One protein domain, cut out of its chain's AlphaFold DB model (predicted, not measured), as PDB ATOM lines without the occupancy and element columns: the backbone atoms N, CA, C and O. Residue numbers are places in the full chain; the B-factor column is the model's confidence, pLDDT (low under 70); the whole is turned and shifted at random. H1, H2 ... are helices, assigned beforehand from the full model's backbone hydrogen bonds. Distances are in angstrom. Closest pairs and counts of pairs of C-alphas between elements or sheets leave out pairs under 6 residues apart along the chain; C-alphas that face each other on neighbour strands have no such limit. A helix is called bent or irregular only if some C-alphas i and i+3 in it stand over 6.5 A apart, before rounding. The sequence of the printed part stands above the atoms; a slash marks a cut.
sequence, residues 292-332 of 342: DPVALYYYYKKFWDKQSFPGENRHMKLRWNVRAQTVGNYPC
ATOM      1  N   ASP A 292      -5.349 -55.433  28.465       83.25
ATOM      2  CA  ASP A 292      -4.659 -55.453  29.755       83.25
ATOM      3  C   ASP A 292      -4.164 -54.029  30.074       83.25
ATOM      4  O   ASP A 292      -3.207 -53.563  29.442       83.25
ATOM      5  N   PRO A 293      -4.805 -53.307  31.014       84.75
ATOM      6  CA  PRO A 293      -4.388 -51.957  31.377       84.75
ATOM      7  C   PRO A 293      -2.961 -51.935  31.935       84.75
ATOM      8  O   PRO A 293      -2.275 -50.922  31.812       84.75
ATOM      9  N   VAL A 294      -2.485 -53.050  32.498       87.00
ATOM     10  CA  VAL A 294      -1.137 -53.171  33.052       87.00
ATOM     11  C   VAL A 294      -0.108 -53.260  31.927       87.00
ATOM     12  O   VAL A 294       0.866 -52.505  31.923       87.00
ATOM     13  N   ALA A 295      -0.334 -54.112  30.923       83.94
ATOM     14  CA  ALA A 295       0.519 -54.172  29.735       83.94
ATOM     15  C   ALA A 295       0.532 -52.834  28.972       83.94
ATOM     16  O   ALA A 295       1.590 -52.381  28.525       83.94
ATOM     17  N   LEU A 296      -0.624 -52.170  28.883       86.12
ATOM     18  CA  LEU A 296      -0.761 -50.850  28.273       86.12
ATOM     19  C   LEU A 296       0.025 -49.778  29.049       86.12
ATOM     20  O   LEU A 296       0.722 -48.964  28.444       86.12
ATOM     21  N   TYR A 297      -0.017 -49.811  30.384       90.50
ATOM     22  CA  TYR A 297       0.777 -48.928  31.240       90.50
ATOM     23  C   TYR A 297       2.279 -49.114  31.011       90.50
ATOM     24  O   TYR A 297       2.987 -48.137  30.789       90.50
ATOM     25  N   TYR A 298       2.779 -50.354  30.999       93.06
ATOM     26  CA  TYR A 298       4.202 -50.605  30.752       93.06
ATOM     27  C   TYR A 298       4.641 -50.220  29.337       93.06
ATOM     28  O   TYR A 298       5.779 -49.783  29.153       93.06
ATOM     29  N   TYR A 299       3.755 -50.355  28.349       90.12
ATOM     30  CA  TYR A 299       3.992 -49.858  26.999       90.12
ATOM     31  C   TYR A 299       4.173 -48.337  27.013       90.12
ATOM     32  O   TYR A 299       5.236 -47.864  26.622       90.12
ATOM     33  N   TYR A 300       3.212 -47.575  27.551       87.12
ATOM     34  CA  TYR A 300       3.298 -46.110  27.595       87.12
ATOM     35  C   TYR A 300       4.418 -45.588  28.489       87.12
ATOM     36  O   TYR A 300       5.091 -44.636  28.107       87.12
ATOM     37  N   LYS A 301       4.700 -46.245  29.617       89.56
ATOM     38  CA  LYS A 301       5.809 -45.883  30.506       89.56
ATOM     39  C   LYS A 301       7.153 -45.877  29.772       89.56
ATOM     40  O   LYS A 301       7.917 -44.931  29.911       89.56
ATOM     41  N   LYS A 302       7.407 -46.864  28.900       90.25
ATOM     42  CA  LYS A 302       8.624 -46.896  28.063       90.25
ATOM     43  C   LYS A 302       8.726 -45.717  27.090       90.25
ATOM     44  O   LYS A 302       9.839 -45.365  26.705       90.25
ATOM     45  N   PHE A 303       7.602 -45.145  26.658       84.25
ATOM     46  CA  PHE A 303       7.584 -43.940  25.823       84.25
ATOM     47  C   PHE A 303       7.701 -42.668  26.667       84.25
ATOM     48  O   PHE A 303       8.470 -41.788  26.296       84.25
ATOM     49  N   TRP A 304       7.034 -42.590  27.821       82.19
ATOM     50  CA  TRP A 304       7.115 -41.449  28.741       82.19
ATOM     51  C   TRP A 304       8.509 -41.260  29.339       82.19
ATOM     52  O   TRP A 304       8.984 -40.133  29.428       82.19
ATOM     53  N   ASP A 305       9.215 -42.349  29.647       78.44
ATOM     54  CA  ASP A 305      10.596 -42.275  30.135       78.44
ATOM     55  C   ASP A 305      11.561 -41.724  29.061       78.44
ATOM     56  O   ASP A 305      12.580 -41.115  29.383       78.44
ATOM     57  N   LYS A 306      11.246 -41.918  27.771       82.31
ATOM     58  CA  LYS A 306      12.048 -41.419  26.636       82.31
ATOM     59  C   LYS A 306      11.661 -40.008  26.210       82.31
ATOM     60  O   LYS A 306      12.499 -39.259  25.717       82.31
ATOM     61  N   GLN A 307      10.389 -39.669  26.353       72.50
ATOM     62  CA  GLN A 307       9.808 -38.427  25.883       72.50
ATOM     63  C   GLN A 307       9.466 -37.594  27.111       72.50
ATOM     64  O   GLN A 307       8.343 -37.621  27.605       72.50
ATOM     65  N   SER A 308      10.468 -36.888  27.639       67.94
ATOM     66  CA  SER A 308      10.271 -36.027  28.801       67.94
ATOM     67  C   SER A 308       9.132 -35.054  28.522       67.94
ATOM     68  O   SER A 308       9.193 -34.292  27.551       67.94
ATOM     69  N   PHE A 309       8.092 -35.081  29.358       60.25
ATOM     70  CA  PHE A 309       6.952 -34.202  29.170       60.25
ATOM     71  C   PHE A 309       7.425 -32.742  29.131       60.25
ATOM     72  O   PHE A 309       8.259 -32.337  29.957       60.25
ATOM     73  N   PRO A 310       6.913 -31.926  28.191       48.00
ATOM     74  CA  PRO A 310       7.188 -30.498  28.179       48.00
ATOM     75  C   PRO A 310       6.686 -29.895  29.498       48.00
ATOM     76  O   PRO A 310       5.490 -29.710  29.704       48.00
ATOM     77  N   GLY A 311       7.613 -29.639  30.424       57.69
ATOM     78  CA  GLY A 311       7.319 -29.142  31.772       57.69
ATOM     79  C   GLY A 311       8.009 -29.889  32.915       57.69
ATOM     80  O   GLY A 311       8.121 -29.302  33.993       57.69
ATOM     81  N   GLU A 312       8.500 -31.110  32.681       59.59
ATOM     82  CA  GLU A 312       9.080 -31.975  33.725       59.59
ATOM     83  C   GLU A 312      10.623 -32.002  33.706       59.59
ATOM     84  O   GLU A 312      11.263 -32.256  34.725       59.59
ATOM     85  N   ASN A 313      11.253 -31.617  32.586       58.03
ATOM     86  CA  ASN A 313      12.710 -31.468  32.515       58.03
ATOM     87  C   ASN A 313      13.244 -30.187  33.182       58.03
ATOM     88  O   ASN A 313      12.601 -29.137  33.174       58.03
ATOM     89  N   ARG A 314      14.481 -30.331  33.697       57.66
ATOM     90  CA  ARG A 314      15.394 -29.515  34.548       57.66
ATOM     91  C   ARG A 314      15.463 -27.985  34.408       57.66
ATOM     92  O   ARG A 314      16.341 -27.354  34.996       57.66
ATOM     93  N   HIS A 315      14.525 -27.332  33.745       66.25
ATOM     94  CA  HIS A 315      14.456 -25.878  33.663       66.25
ATOM     95  C   HIS A 315      13.982 -25.232  34.971       66.25
ATOM     96  O   HIS A 315      13.633 -24.059  34.957       66.25
ATOM     97  N   MET A 316      13.993 -25.938  36.114       69.44
ATOM     98  CA  MET A 316      13.846 -25.305  37.428       69.44
ATOM     99  C   MET A 316      14.816 -24.133  37.560       69.44
ATOM    100  O   MET A 316      14.379 -23.047  37.908       69.44
ATOM    101  N   LYS A 317      16.094 -24.306  37.193       69.12
ATOM    102  CA  LYS A 317      17.090 -23.224  37.267       69.12
ATOM    103  C   LYS A 317      16.717 -22.032  36.376       69.12
ATOM    104  O   LYS A 317      16.774 -20.895  36.822       69.12
ATOM    105  N   LEU A 318      16.235 -22.288  35.157       76.75
ATOM    106  CA  LEU A 318      15.746 -21.244  34.249       76.75
ATOM    107  C   LEU A 318      14.483 -20.553  34.794       76.75
ATOM    108  O   LEU A 318      14.401 -19.331  34.791       76.75
ATOM    109  N   ARG A 319      13.518 -21.319  35.315       78.31
ATOM    110  CA  ARG A 319      12.277 -20.809  35.918       78.31
ATOM    111  C   ARG A 319      12.558 -19.973  37.167       78.31
ATOM    112  O   ARG A 319      11.947 -18.922  37.329       78.31
ATOM    113  N   TRP A 320      13.482 -20.411  38.025       76.19
ATOM    114  CA  TRP A 320      13.935 -19.654  39.191       76.19
ATOM    115  C   TRP A 320      14.677 -18.382  38.778       76.19
ATOM    116  O   TRP A 320      14.377 -17.335  39.337       76.19
ATOM    117  N   ASN A 321      15.542 -18.429  37.759       73.62
ATOM    118  CA  ASN A 321      16.224 -17.238  37.241       73.62
ATOM    119  C   ASN A 321      15.245 -16.208  36.670       73.62
ATOM    120  O   ASN A 321      15.335 -15.032  37.004       73.62
ATOM    121  N   VAL A 322      14.272 -16.645  35.866       76.31
ATOM    122  CA  VAL A 322      13.229 -15.758  35.323       76.31
ATOM    123  C   VAL A 322      12.376 -15.170  36.451       76.31
ATOM    124  O   VAL A 322      12.058 -13.982  36.431       76.31
ATOM    125  N   ARG A 323      12.031 -15.969  37.470       79.31
ATOM    126  CA  ARG A 323      11.277 -15.499  38.643       79.31
ATOM    127  C   ARG A 323      12.076 -14.498  39.482       79.31
ATOM    128  O   ARG A 323      11.519 -13.503  39.920       79.31
ATOM    129  N   ALA A 324      13.367 -14.735  39.684       75.06
ATOM    130  CA  ALA A 324      14.254 -13.817  40.388       75.06
ATOM    131  C   ALA A 324      14.334 -12.476  39.635       75.06
ATOM    132  O   ALA A 324      14.010 -11.423  40.185       75.06
ATOM    133  N   GLN A 325      14.606 -12.539  38.328       79.00
ATOM    134  CA  GLN A 325      14.702 -11.373  37.451       79.00
ATOM    135  C   GLN A 325      13.406 -10.547  37.401       79.00
ATOM    136  O   GLN A 325      13.461  -9.323  37.392       79.00
ATOM    137  N   THR A 326      12.238 -11.194  37.409       72.38
ATOM    138  CA  THR A 326      10.935 -10.500  37.375       72.38
ATOM    139  C   THR A 326      10.526  -9.869  38.706       72.38
ATOM    140  O   THR A 326       9.732  -8.935  38.703       72.38
ATOM    141  N   VAL A 327      11.076 -10.324  39.834       82.88
ATOM    142  CA  VAL A 327      10.827  -9.744  41.169       82.88
ATOM    143  C   VAL A 327      11.839  -8.631  41.505       82.88
ATOM    144  O   VAL A 327      11.741  -8.000  42.551       82.88
ATOM    145  N   GLY A 328      12.804  -8.354  40.618       74.25
ATOM    146  CA  GLY A 328      13.880  -7.385  40.868       74.25
ATOM    147  C   GLY A 328      14.993  -7.922  41.773       74.25
ATOM    148  O   GLY A 328      15.924  -7.195  42.108       74.25
ATOM    149  N   ASN A 329      14.939  -9.208  42.127       64.19
ATOM    150  CA  ASN A 329      16.021  -9.898  42.811       64.19
ATOM    151  C   ASN A 329      16.921 -10.513  41.746       64.19
ATOM    152  O   ASN A 329      16.627 -11.581  41.217       64.19
ATOM    153  N   TYR A 330      18.006  -9.832  41.386       59.62
ATOM    154  CA  TYR A 330      18.965 -10.363  40.422       59.62
ATOM    155  C   TYR A 330      19.395 -11.779  40.831       59.62
ATOM    156  O   TYR A 330      19.752 -11.987  41.996       59.62
ATOM    157  N   PRO A 331      19.330 -12.768  39.921       55.41
ATOM    158  CA  PRO A 331      19.786 -14.107  40.240       55.41
ATOM    159  C   PRO A 331      21.262 -14.020  40.627       55.41
ATOM    160  O   PRO A 331      22.090 -13.557  39.843       55.41
ATOM    161  N   CYS A 332      21.581 -14.447  41.847       51.44
ATOM    162  CA  CYS A 332      22.947 -14.663  42.289       51.44
ATOM    163  C   CYS A 332      23.526 -15.812  41.456       51.44
ATOM    164  O   CYS A 332      23.368 -16.991  41.778       51.44
TER     165      CYS A 332
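Overview. This is residues 292 to 332 of the 342 residues of the protein "Hydrolethalus syndrome protein 1" of Folsomia candida (UniProt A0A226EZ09). The model is a long, thin rod in which two helices of equal length, H1 and H2, stand one after the other along the long axis, joined by a winding link that makes the middle of the rod. The helices do not pack on each other, and after H2 the last residues, 329 to 332, fold back beside its end. The printed part has 41 residues with two named helices, in the order H1, H2, and no named strand; the class is all helix. The whole is extended, with a radius of gyration of the C-alphas of 17.2 A and spans of 53 by 14 by 12 A.

Arrangement. H1, residues 293 to 304, and H2, residues 316 to 327, each have 12 residues. They are apart, with no C-alpha of the one within 8 A of the other. The N-to-C direction of each gains in y, by 0.66 for H1 and 0.95 for H2. Residues 292 to 316, of which 293 to 304 belong to H1, stand free. In H2 every O i to N i+4 pair is within hydrogen-bond range, and in H1 7 of 8 are.

Along the chain. H1 runs 15.8 A from C-alpha 293 at (-4.388, -51.957, 31.377) to C-alpha 304 at (7.115, -41.449, 28.741). H2 runs 16.3 A from Met 316 to Val 327, whose C-alpha is at (10.827, -9.744, 41.169). Neither helix is bent.

Size, cuts and confidence. The two C-alphas farthest apart are those of Asp 292 and Gly 328, at 52.7 A. The C-alphas of the first and last printed residues, Asp 292 and Cys 332, are 50.8 A apart. The link from H1 to H2 is long, with 11 residues between them. The printed part has no cut. The mean pLDDT of the printed part is 74.5, and residues 308 to 317 and 329 to 332 are under 70.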